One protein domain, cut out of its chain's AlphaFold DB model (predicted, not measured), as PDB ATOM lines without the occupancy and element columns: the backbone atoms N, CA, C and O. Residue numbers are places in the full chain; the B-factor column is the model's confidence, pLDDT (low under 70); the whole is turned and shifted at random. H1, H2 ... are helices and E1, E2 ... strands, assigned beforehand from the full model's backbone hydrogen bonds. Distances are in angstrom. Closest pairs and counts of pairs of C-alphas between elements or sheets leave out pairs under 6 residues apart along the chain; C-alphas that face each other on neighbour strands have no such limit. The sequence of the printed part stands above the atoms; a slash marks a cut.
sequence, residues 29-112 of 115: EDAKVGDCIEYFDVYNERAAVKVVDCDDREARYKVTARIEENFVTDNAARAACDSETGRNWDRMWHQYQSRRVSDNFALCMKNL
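Overview. This is residues 29 to 112 of the 115 residues of an uncharacterized protein of Streptomyces sp. NA04227 (UniProt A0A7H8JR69). Five antiparallel strands make one strongly twisted sheet that curls like part of a barrel but does not close, with edge strands E2 and E4 only just apart. A single helix, H1, packs slantwise on the part of the sheet made by E3, E5 and E4, away from E2. The two hairpins, E1 with E2 and E4 with E5, have loops at residues 40 to 48 and 95 to 105. The printed part has 84 residues with one named helix and five named strands, in the order E1, E2, E3, H1, E4, E5; across the sheet the order is E2, E1, E3, E5, E4. The class is mixed, helices and strands, though under half of the residues, 37, are in named elements; the whole is compact, with a radius of gyration of the C-alphas of 12.0 A and spans of 34 by 28 by 19 A.

Arrangement. E1, residues 36 to 39, is an inner strand, and E2, residues 49 to 52, is its antiparallel neighbour at one edge of the sheet. Their directions stand at 142 degrees, and N 38 and O 50 are within hydrogen-bond range at 2.9 A, as are N 52 and O 36 at 2.9 A. On the other side of E1 is E3, residues 61 to 67, also antiparallel; N 37 and O 61 are 2.7 A apart, and the facing C-alphas of Cys 36 and Lys 62 are 4.4 A apart. E5, residues 106 to 111, is the next neighbour of E3, antiparallel at 154 degrees, with N 62 and O 110 at 2.8 A and N 106 and O 67 at 2.9 A. E4, residues 91 to 94, is the other edge strand, antiparallel to E5 at 160 degrees, with N 107 and O 93 at 2.8 A and N 91 and O 109 at 3.0 A. From edge to edge the strands' lines turn by 113 degrees and the way across the sheet turns by 102 degrees. E2 and E4 are apart, but only just, with their closest C-alphas 8.0 A from each other. H1, residues 74 to 85, is on the sheet at a height of 8.2 A. It lies over E5 and E4, and only just over E3, on which 3 of its C-alphas fall. On the local plane its line and that of E4 stand at 60.0 degrees, only just slantwise to the strands. The closest C-alphas of H1 and E5 are those of Cys 81 and Cys 108, 5.6 A apart; those of H1 and E4 are Ala 77 and His 94, 6.8 A apart. E3, H1 and E4 form a split strand-helix-strand unit, two strands running the same way with a helix between them along the chain and E5 between them in the sheet; its crossover is right-handed. In H1 every O i to N i+4 pair is within hydrogen-bond range.

Along the chain. E1 begins at C-alpha 36, (7.268, 11.284, 31.519), and E2 follows from Val 49 to Val 52. E3, Tyr 61 to Ile 67, is the longest strand by residues and measures 16.5 A. H1 begins at C-alpha 74, (1.314, 24.467, 15.729), and measures 16.1 A. E4 runs 10.4 A from Arg 91 to His 94. E5 measures 16.3 A and ends at C-alpha 111, (-1.043, 15.821, 32.456).

Size, cuts and confidence. The two C-alphas farthest apart, those of Asp 55 and Arg 99, are 35.6 A from each other. The printed part has no cut. The link from E4 to E5, 11 residues, is long, and that from H1 to E4 is tight. The mean pLDDT of the printed part is 80.1; residues 41 to 48 and 96 to 103 are under 70.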
ATOM      1  N   GLU A  29      13.861  14.568  21.415       75.94
ATOM      2  CA  GLU A  29      14.259  13.564  20.421       75.94
ATOM      3  C   GLU A  29      14.328  12.137  20.979       75.94
ATOM      4  O   GLU A  29      14.084  11.176  20.247       75.94
ATOM      5  N   ASP A  30      14.578  11.998  22.280       78.12
ATOM      6  CA  ASP A  30      14.653  10.713  22.972       78.12
ATOM      7  C   ASP A  30      13.302  10.256  23.539       78.12
ATOM      8  O   ASP A  30      13.170   9.097  23.939       78.12
ATOM      9  N   ALA A  31      12.299  11.140  23.570       82.25
ATOM     10  CA  ALA A  31      11.004  10.870  24.183       82.25
ATOM     11  C   ALA A  31      10.205   9.828  23.392       82.25
ATOM     12  O   ALA A  31      10.090   9.893  22.165       82.25
ATOM     13  N   LYS A  32       9.601   8.874  24.095       86.44
ATOM     14  CA  LYS A  32       8.754   7.818  23.529       86.44
ATOM     15  C   LYS A  32       7.385   7.825  24.185       86.44
ATOM     16  O   LYS A  32       7.195   8.357  25.272       86.44
ATOM     17  N   VAL A  33       6.417   7.192  23.527       89.50
ATOM     18  CA  VAL A  33       5.096   6.967  24.122       89.50
ATOM     19  C   VAL A  33       5.254   6.239  25.454       89.50
ATOM     20  O   VAL A  33       5.876   5.182  25.521       89.50
ATOM     21  N   GLY A  34       4.669   6.805  26.506       87.88
ATOM     22  CA  GLY A  34       4.772   6.303  27.869       87.88
ATOM     23  C   GLY A  34       5.784   7.037  28.748       87.88
ATOM     24  O   GLY A  34       5.632   6.955  29.966       87.88
ATOM     25  N   ASP A  35       6.733   7.774  28.168       89.56
ATOM     26  CA  ASP A  35       7.725   8.539  28.925       89.56
ATOM     27  C   ASP A  35       7.092   9.734  29.634       89.56
ATOM     28  O   ASP A  35       6.113  10.318  29.155       89.56
ATOM     29  N   CYS A  36       7.672  10.109  30.771       88.62
ATOM     30  CA  CYS A  36       7.268  11.284  31.519       88.62
ATOM     31  C   CYS A  36       8.203  12.456  31.243       88.62
ATOM     32  O   CYS A  36       9.406  12.293  31.063       88.62
ATOM     33  N   ILE A  37       7.613  13.640  31.141       86.50
ATOM     34  CA  ILE A  37       8.253  14.845  30.646       86.50
ATOM     35  C   ILE A  37       8.139  15.940  31.697       86.50
ATOM     36  O   ILE A  37       7.043  16.300  32.144       86.50
ATOM     37  N   GLU A  38       9.286  16.511  32.028       86.00
ATOM     38  CA  GLU A  38       9.384  17.845  32.590       86.00
ATOM     39  C   GLU A  38       9.334  18.843  31.428       86.00
ATOM     40  O   GLU A  38      10.105  18.748  30.466       86.00
ATOM     41  N   TYR A  39       8.383  19.773  31.483       76.12
ATOM     42  CA  TYR A  39       8.218  20.803  30.463       76.12
ATOM     43  C   TYR A  39       8.720  22.138  31.006       76.12
ATOM     44  O   TYR A  39       8.137  22.694  31.939       76.12
ATOM     45  N   PHE A  40       9.761  22.678  30.383       70.25
ATOM     46  CA  PHE A  40      10.272  24.009  30.659       70.25
ATOM     47  C   PHE A  40       9.635  24.997  29.685       70.25
ATOM     48  O   PHE A  40       9.841  24.917  28.476       70.25
ATOM     49  N   ASP A  41       8.890  25.971  30.203       61.00
ATOM     50  CA  ASP A  41       8.406  27.111  29.416       61.00
ATOM     51  C   ASP A  41       9.562  28.103  29.180       61.00
ATOM     52  O   ASP A  41       9.598  29.220  29.692       61.00
ATOM     53  N   VAL A  42      10.606  27.637  28.495       56.53
ATOM     54  CA  VAL A  42      11.725  28.470  28.064       56.53
ATOM     55  C   VAL A  42      11.529  28.843  26.608       56.53
ATOM     56  O   VAL A  42      11.285  28.000  25.753       56.53
ATOM     57  N   TYR A  43      11.737  30.128  26.329       48.94
ATOM     58  CA  TYR A  43      11.658  30.766  25.009       48.94
ATOM     59  C   TYR A  43      12.522  30.085  23.917       48.94
ATOM     60  O   TYR A  43      12.384  30.393  22.739       48.94
ATOM     61  N   ASN A  44      13.416  29.159  24.294       53.53
ATOM     62  CA  ASN A  44      14.188  28.310  23.389       53.53
ATOM     63  C   ASN A  44      13.571  26.904  23.310       53.53
ATOM     64  O   ASN A  44      13.860  26.022  24.118       53.53
ATOM     65  N   GLU A  45      12.774  26.697  22.267       53.50
ATOM     66  CA  GLU A  45      11.902  25.540  22.027       53.50
ATOM     67  C   GLU A  45      12.627  24.183  22.049       53.50
ATOM     68  O   GLU A  45      12.029  23.172  22.405       53.50
ATOM     69  N   ARG A  46      13.933  24.146  21.741       51.34
ATOM     70  CA  ARG A  46      14.751  22.914  21.748       51.34
ATOM     71  C   ARG A  46      15.038  22.351  23.143       51.34
ATOM     72  O   ARG A  46      15.296  21.160  23.252       51.34
ATOM     73  N   ALA A  47      15.003  23.186  24.181       51.53
ATOM     74  CA  ALA A  47      15.251  22.790  25.571       51.53
ATOM     75  C   ALA A  47      13.961  22.750  26.410       51.53
ATOM     76  O   ALA A  47      14.023  22.658  27.632       51.53
ATOM     77  N   ALA A  48      12.796  22.846  25.763       66.44
ATOM     78  CA  ALA A  48      11.517  22.984  26.453       66.44
ATOM     79  C   ALA A  48      10.974  21.665  27.028       66.44
ATOM     80  O   ALA A  48      10.013  21.688  27.789       66.44
ATOM     81  N   VAL A  49      11.567  20.515  26.692       74.94
ATOM     82  CA  VAL A  49      11.151  19.213  27.229       74.94
ATOM     83  C   VAL A  49      12.351  18.359  27.615       74.94
ATOM     84  O   VAL A  49      13.340  18.279  26.884       74.94
ATOM     85  N   LYS A  50      12.234  17.702  28.766       82.44
ATOM     86  CA  LYS A  50      13.207  16.753  29.300       82.44
ATOM     87  C   LYS A  50      12.475  15.491  29.722       82.44
ATOM     88  O   LYS A  50      11.491  15.565  30.455       82.44
ATOM     89  N   VAL A  51      12.956  14.340  29.265       84.50
ATOM     90  CA  VAL A  51      12.469  13.046  29.743       84.50
ATOM     91  C   VAL A  51      12.982  12.824  31.163       84.50
ATOM     92  O   VAL A  51      14.185  12.905  31.419       84.50
ATOM     93  N   VAL A  52      12.060  12.542  32.072       85.50
ATOM     94  CA  VAL A  52      12.294  12.295  33.496       85.50
ATOM     95  C   VAL A  52      11.592  11.005  33.917       85.50
ATOM     96  O   VAL A  52      10.790  10.441  33.168       85.50
ATOM     97  N   ASP A  53      11.905  10.516  35.115       84.19
ATOM     98  CA  ASP A  53      11.159   9.404  35.698       84.19
ATOM     99  C   ASP A  53       9.712   9.835  36.001       84.19
ATOM    100  O   ASP A  53       9.465  10.986  36.342       84.19
ATOM    101  N   CYS A  54       8.739   8.937  35.856       83.00
ATOM    102  CA  CYS A  54       7.333   9.268  36.099       83.00
ATOM    103  C   CYS A  54       6.998   9.494  37.576       83.00
ATOM    104  O   CYS A  54       6.007  10.164  37.865       83.00
ATOM    105  N   ASP A  55       7.797   8.934  38.486       83.94
ATOM    106  CA  ASP A  55       7.691   9.168  39.927       83.94
ATOM    107  C   ASP A  55       8.489  10.411  40.369       83.94
ATOM    108  O   ASP A  55       8.491  10.769  41.554       83.94
ATOM    109  N   ASP A  56       9.160  11.093  39.433       83.00
ATOM    110  CA  ASP A  56       9.849  12.346  39.712       83.00
ATOM    111  C   ASP A  56       8.842  13.465  40.025       83.00
ATOM    112  O   ASP A  56       7.780  13.591  39.415       83.00
ATOM    113  N   ARG A  57       9.187  14.331  40.980       83.25
ATOM    114  CA  ARG A  57       8.347  15.472  41.376       83.25
ATOM    115  C   ARG A  57       8.268  16.536  40.280       83.25
ATOM    116  O   ARG A  57       7.368  17.377  40.305       83.25
ATOM    117  N   GLU A  58       9.222  16.521  39.357       83.38
ATOM    118  CA  GLU A  58       9.310  17.414  38.207       83.38
ATOM    119  C   GLU A  58       8.538  16.867  36.989       83.38
ATOM    120  O   GLU A  58       8.273  17.611  36.042       83.38
ATOM    121  N   ALA A  59       8.094  15.604  37.018       84.69
ATOM    122  CA  ALA A  59       7.324  14.982  35.945       84.69
ATOM    123  C   ALA A  59       5.918  15.585  35.831       84.69
ATOM    124  O   ALA A  59       5.024  15.272  36.607       84.69
ATOM    125  N   ARG A  60       5.682  16.439  34.830       87.38
ATOM    126  CA  ARG A  60       4.385  17.124  34.649       87.38
ATOM    127  C   ARG A  60       3.469  16.427  33.661       87.38
ATOM    128  O   ARG A  60       2.246  16.455  33.803       87.38
ATOM    129  N   TYR A  61       4.059  15.820  32.642       90.19
ATOM    130  CA  TYR A  61       3.322  15.262  31.524       90.19
ATOM    131  C   TYR A  61       3.771  13.841  31.213       90.19
ATOM    132  O   TYR A  61       4.897  13.466  31.502       90.19
ATOM    133  N   LYS A  62       2.904  13.063  30.570       90.31
ATOM    134  CA  LYS A  62       3.214  11.759  29.985       90.31
ATOM    135  C   LYS A  62       2.979  11.805  28.485       90.31
ATOM    136  O   LYS A  62       1.919  12.259  28.052       90.31
ATOM    137  N   VAL A  63       3.922  11.309  27.694       91.00
ATOM    138  CA  VAL A  63       3.781  11.208  26.238       91.00
ATOM    139  C   VAL A  63       2.721  10.160  25.910       91.00
ATOM    140  O   VAL A  63       2.860   8.983  26.245       91.00
ATOM    141  N   THR A  64       1.651  10.586  25.248       92.06
ATOM    142  CA  THR A  64       0.567   9.714  24.781       92.06
ATOM    143  C   THR A  64       0.728   9.329  23.319       92.06
ATOM    144  O   THR A  64       0.329   8.229  22.948       92.06
ATOM    145  N   ALA A  65       1.347  10.189  22.510       92.00
ATOM    146  CA  ALA A  65       1.698   9.886  21.129       92.00
ATOM    147  C   ALA A  65       2.968  10.633  20.709       92.00
ATOM    148  O   ALA A  65       3.249  11.734  21.186       92.00
ATOM    149  N   ARG A  66       3.713  10.018  19.791       88.88
ATOM    150  CA  ARG A  66       4.841  10.619  19.083       88.88
ATOM    151  C   ARG A  66       4.601  10.443  17.591       88.88
ATOM    152  O   ARG A  66       4.407   9.318  17.141       88.88
ATOM    153  N   ILE A  67       4.581  11.551  16.863       89.50
ATOM    154  CA  ILE A  67       4.194  11.599  15.455       89.50
ATOM    155  C   ILE A  67       5.399  12.068  14.654       89.50
ATOM    156  O   ILE A  67       5.825  13.209  14.809       89.50
ATOM    157  N   GLU A  68       5.951  11.182  13.831       86.94
ATOM    158  CA  GLU A  68       7.122  11.442  12.985       86.94
ATOM    159  C   GLU A  68       6.683  12.106  11.672       86.94
ATOM    160  O   GLU A  68       6.556  11.458  10.634       86.94
ATOM    161  N   GLU A  69       6.400  13.405  11.730       81.88
ATOM    162  CA  GLU A  69       6.019  14.207  10.571       81.88
ATOM    163  C   GLU A  69       6.639  15.606  10.616       81.88
ATOM    164  O   GLU A  69       6.957  16.171  11.666       81.88
ATOM    165  N   ASN A  70       6.761  16.218   9.438       80.62
ATOM    166  CA  ASN A  70       7.285  17.568   9.327       80.62
ATOM    167  C   ASN A  70       6.221  18.620   9.654       80.62
ATOM    168  O   ASN A  70       5.483  19.087   8.785       80.62
ATOM    169  N   PHE A  71       6.178  19.019  10.922       80.31
ATOM    170  CA  PHE A  71       5.303  20.083  11.388       80.31
ATOM    171  C   PHE A  71       5.949  21.456  11.204       80.31
ATOM    172  O   PHE A  71       6.974  21.788  11.788       80.31
ATOM    173  N   VAL A  72       5.315  22.281  10.371       75.56
ATOM    174  CA  VAL A  72       5.732  23.672  10.119       75.56
ATOM    175  C   VAL A  72       4.879  24.694  10.876       75.56
ATOM    176  O   VAL A  72       5.182  25.885  10.872       75.56
ATOM    177  N   THR A  73       3.793  24.245  11.512       82.50
ATOM    178  CA  THR A  73       2.884  25.088  12.298       82.50
ATOM    179  C   THR A  73       2.308  24.313  13.477       82.50
ATOM    180  O   THR A  73       2.050  23.113  13.358       82.50
ATOM    181  N   ASP A  74       1.998  25.027  14.558       83.62
ATOM    182  CA  ASP A  74       1.314  24.467  15.729       83.62
ATOM    183  C   ASP A  74      -0.035  23.844  15.365       83.62
ATOM    184  O   ASP A  74      -0.413  22.814  15.913       83.62
ATOM    185  N   ASN A  75      -0.762  24.442  14.416       88.50
ATOM    186  CA  ASN A  75      -2.065  23.939  13.981       88.50
ATOM    187  C   ASN A  75      -1.962  22.565  13.306       88.50
ATOM    188  O   ASN A  75      -2.839  21.729  13.512       88.50
ATOM    189  N   ALA A  76      -0.906  22.321  12.523       87.25
ATOM    190  CA  ALA A  76      -0.685  21.024  11.886       87.25
ATOM    191  C   ALA A  76      -0.351  19.945  12.926       87.25
ATOM    192  O   ALA A  76      -0.974  18.886  12.929       87.25
ATOM    193  N   ALA A  77       0.558  20.248  13.858       87.88
ATOM    194  CA  ALA A  77       0.903  19.332  14.942       87.88
ATOM    195  C   ALA A  77      -0.303  19.061  15.862       87.88
ATOM    196  O   ALA A  77      -0.548  17.921  16.259       87.88
ATOM    197  N   ARG A  78      -1.124  20.086  16.129       89.44
ATOM    198  CA  ARG A  78      -2.349  19.972  16.930       89.44
ATOM    199  C   ARG A  78      -3.361  19.045  16.263       89.44
ATOM    200  O   ARG A  78      -3.895  18.164  16.927       89.44
ATOM    201  N   ALA A  79      -3.600  19.223  14.964       91.44
ATOM    202  CA  ALA A  79      -4.506  18.364  14.205       91.44
ATOM    203  C   ALA A  79      -4.030  16.901  14.192       91.44
ATOM    204  O   ALA A  79      -4.847  15.990  14.325       91.44
ATOM    205  N   ALA A  80      -2.718  16.675  14.093       90.62
ATOM    206  CA  ALA A  80      -2.140  15.339  14.175       90.62
ATOM    207  C   ALA A  80      -2.345  14.719  15.569       90.62
ATOM    208  O   ALA A  80      -2.813  13.588  15.671       90.62
ATOM    209  N   CYS A  81      -2.119  15.476  16.649       91.31
ATOM    210  CA  CYS A  81      -2.416  15.008  18.004       91.31
ATOM    211  C   CYS A  81      -3.905  14.713  18.223       91.31
ATOM    212  O   CYS A  81      -4.241  13.703  18.846       91.31
ATOM    213  N   ASP A  82      -4.801  15.549  17.697       93.12
ATOM    214  CA  ASP A  82      -6.246  15.318  17.750       93.12
ATOM    215  C   ASP A  82      -6.640  14.017  17.043       93.12
ATOM    216  O   ASP A  82      -7.444  13.257  17.588       93.12
ATOM    217  N   SER A  83      -6.052  13.755  15.871       92.88
ATOM    218  CA  SER A  83      -6.251  12.528  15.092       92.88
ATOM    219  C   SER A  83      -5.736  11.290  15.831       92.88
ATOM    220  O   SER A  83      -6.505  10.365  16.084       92.88
ATOM    221  N   GLU A  84      -4.462  11.288  16.230       91.94
ATOM    222  CA  GLU A  84      -3.791  10.107  16.794       91.94
ATOM    223  C   GLU A  84      -4.288   9.736  18.191       91.94
ATOM    224  O   GLU A  84      -4.375   8.563  18.547       91.94
ATOM    225  N   THR A  85      -4.642  10.731  19.005       89.25
ATOM    226  CA  THR A  85      -5.053  10.492  20.397       89.25
ATOM    227  C   THR A  85      -6.563  10.606  20.602       89.25
ATOM    228  O   THR A  85      -7.042  10.476  21.730       89.25
ATOM    229  N   GLY A  86      -7.337  10.893  19.550       89.81
ATOM    230  CA  GLY A  86      -8.774  11.142  19.661       89.81
ATOM    231  C   GLY A  86      -9.108  12.344  20.553       89.81
ATOM    232  O   GLY A  86     -10.111  12.315  21.268       89.81
ATOM    233  N   ARG A  87      -8.265  13.388  20.529       88.94
ATOM    234  CA  ARG A  87      -8.321  14.582  21.405       88.94
ATOM    235  C   ARG A  87      -8.052  14.307  22.893       88.94
ATOM    236  O   ARG A  87      -8.409  15.114  23.747       88.94
ATOM    237  N   ASN A  88      -7.424  13.180  23.222       88.81
ATOM    238  CA  ASN A  88      -7.075  12.807  24.595       88.81
ATOM    239  C   ASN A  88      -5.636  13.224  24.959       88.81
ATOM    240  O   ASN A  88      -4.789  12.388  25.281       88.81
ATOM    241  N   TRP A  89      -5.361  14.523  24.896       91.56
ATOM    242  CA  TRP A  89      -4.066  15.131  25.203       91.56
ATOM    243  C   TRP A  89      -4.280  16.526  25.810       91.56
ATOM    244  O   TRP A  89      -5.300  17.163  25.556       91.56
ATOM    245  N   ASP A  90      -3.330  16.989  26.619       89.75
ATOM    246  CA  ASP A  90      -3.404  18.273  27.333       89.75
ATOM    247  C   ASP A  90      -2.373  19.289  26.827       89.75
ATOM    248  O   ASP A  90      -2.620  20.496  26.830       89.75
ATOM    249  N   ARG A  91      -1.198  18.816  26.395       89.25
ATOM    250  CA  ARG A  91      -0.120  19.653  25.864       89.25
ATOM    251  C   ARG A  91       0.512  18.999  24.643       89.25
ATOM    252  O   ARG A  91       0.573  17.779  24.534       89.25
ATOM    253  N   MET A  92       0.989  19.835  23.734       87.88
ATOM    254  CA  MET A  92       1.707  19.427  22.536       87.88
ATOM    255  C   MET A  92       3.048  20.149  22.498       87.88
ATOM    256  O   MET A  92       3.120  21.334  22.819       87.88
ATOM    257  N   TRP A  93       4.086  19.438  22.080       86.12
ATOM    258  CA  TRP A  93       5.374  20.014  21.719       86.12
ATOM    259  C   TRP A  93       5.748  19.519  20.322       86.12
ATOM    260  O   TRP A  93       5.520  18.356  20.011       86.12
ATOM    261  N   HIS A  94       6.309  20.371  19.472       81.00
ATOM    262  CA  HIS A  94       6.880  19.954  18.188       81.00
ATOM    263  C   HIS A  94       8.119  20.790  17.891       81.00
ATOM    264  O   HIS A  94       8.257  21.909  18.389       81.00
ATOM    265  N   GLN A  95       9.046  20.235  17.116       74.19
ATOM    266  CA  GLN A  95      10.275  20.947  16.789       74.19
ATOM    267  C   GLN A  95      10.036  21.947  15.648       74.19
ATOM    268  O   GLN A  95       9.834  21.549  14.502       74.19
ATOM    269  N   TYR A  96      10.154  23.250  15.930       62.03
ATOM    270  CA  TYR A  96      10.106  24.279  14.889       62.03
ATOM    271  C   TYR A  96      11.414  24.304  14.080       62.03
ATOM    272  O   TYR A  96      12.506  24.448  14.637       62.03
ATOM    273  N   GLN A  97      11.290  24.136  12.758       54.78
ATOM    274  CA  GLN A  97      12.335  24.171  11.722       54.78
ATOM    275  C   GLN A  97      13.787  24.329  12.210       54.78
ATOM    276  O   GLN A  97      14.408  25.394  12.115       54.78
ATOM    277  N   SER A  98      14.412  23.223  12.609       49.59
ATOM    278  CA  SER A  98      15.858  23.125  12.489       49.59
ATOM    279  C   SER A  98      16.159  22.852  11.007       49.59
ATOM    280  O   SER A  98      15.772  21.832  10.451       49.59
ATOM    281  N   ARG A  99      16.842  23.772  10.305       45.41
ATOM    282  CA  ARG A  99      17.245  23.617   8.882       45.41
ATOM    283  C   ARG A  99      18.171  22.404   8.607       45.41
ATOM    284  O   ARG A  99      18.864  22.383   7.595       45.41
ATOM    285  N   ARG A 100      18.282  21.454   9.539       49.59
ATOM    286  CA  ARG A 100      19.261  20.363   9.552       49.59
ATOM    287  C   ARG A 100      18.718  19.012  10.016       49.59
ATOM    288  O   ARG A 100      19.510  18.079  10.037       49.59
ATOM    289  N   VAL A 101      17.441  18.884  10.374       52.69
ATOM    290  CA  VAL A 101      16.917  17.606  10.872       52.69
ATOM    291  C   VAL A 101      15.803  17.153   9.938       52.69
ATOM    292  O   VAL A 101      14.785  17.817   9.776       52.69
ATOM    293  N   SER A 102      16.063  16.051   9.243       52.81
ATOM    294  CA  SER A 102      15.119  15.303   8.404       52.81
ATOM    295  C   SER A 102      13.967  14.679   9.201       52.81
ATOM    296  O   SER A 102      13.037  14.151   8.601       52.81
ATOM    297  N   ASP A 103      14.025  14.780  10.528       61.66
ATOM    298  CA  ASP A 103      13.258  14.008  11.501       61.66
ATOM    299  C   ASP A 103      12.537  14.968  12.463       61.66
ATOM    300  O   ASP A 103      12.806  15.031  13.663       61.66
ATOM    301  N   ASN A 104      11.664  15.810  11.903       77.19
ATOM    302  CA  ASN A 104      10.729  16.591  12.707       77.19
ATOM    303  C   ASN A 104       9.661  15.644  13.272       77.19
ATOM    304  O   ASN A 104       9.211  14.723  12.590       77.19
ATOM    305  N   PHE A 105       9.254  15.885  14.514       85.19
ATOM    306  CA  PHE A 105       8.194  15.129  15.168       85.19
ATOM    307  C   PHE A 105       7.379  16.026  16.102       85.19
ATOM    308  O   PHE A 105       7.827  17.101  16.522       85.19
ATOM    309  N   ALA A 106       6.182  15.557  16.446       88.06
ATOM    310  CA  ALA A 106       5.349  16.119  17.500       88.06
ATOM    311  C   ALA A 106       5.173  15.111  18.637       88.06
ATOM    312  O   ALA A 106       5.002  13.913  18.415       88.06
ATOM    313  N   LEU A 107       5.183  15.619  19.864       89.06
ATOM    314  CA  LEU A 107       4.831  14.902  21.077       89.06
ATOM    315  C   LEU A 107       3.470  15.394  21.551       89.06
ATOM    316  O   LEU A 107       3.303  16.565  21.899       89.06
ATOM    317  N   CYS A 108       2.515  14.477  21.606       92.12
ATOM    318  CA  CYS A 108       1.236  14.681  22.260       92.12
ATOM    319  C   CYS A 108       1.377  14.176  23.688       92.12
ATOM    320  O   CYS A 108       1.847  13.059  23.922       92.12
ATOM    321  N   MET A 109       1.011  15.007  24.652       92.00
ATOM    322  CA  MET A 109       1.267  14.742  26.054       92.00
ATOM    323  C   MET A 109       0.026  15.006  26.890       92.00
ATOM    324  O   MET A 109      -0.776  15.891  26.592       92.00
ATOM    325  N   LYS A 110      -0.119  14.248  27.970       91.94
ATOM    326  CA  LYS A 110      -1.218  14.366  28.924       91.94
ATOM    327  C   LYS A 110      -0.680  14.704  30.307       91.94
ATOM    328  O   LYS A 110       0.390  14.221  30.662       91.94
ATOM    329  N   ASN A 111      -1.397  15.515  31.075       90.25
ATOM    330  CA  ASN A 111      -1.043  15.821  32.456       90.25
ATOM    331  C   ASN A 111      -0.949  14.529  33.273       90.25
ATOM    332  O   ASN A 111      -1.799  13.637  33.157       90.25
ATOM    333  N   LEU A 112       0.066  14.447  34.127       85.69
ATOM    334  CA  LEU A 112       0.137  13.400  35.132       85.69
ATOM    335  C   LEU A 112      -0.842  13.728  36.273       85.69
ATOM    336  O   LEU A 112      -0.840  14.847  36.783       85.69
TER     337      LEU A 112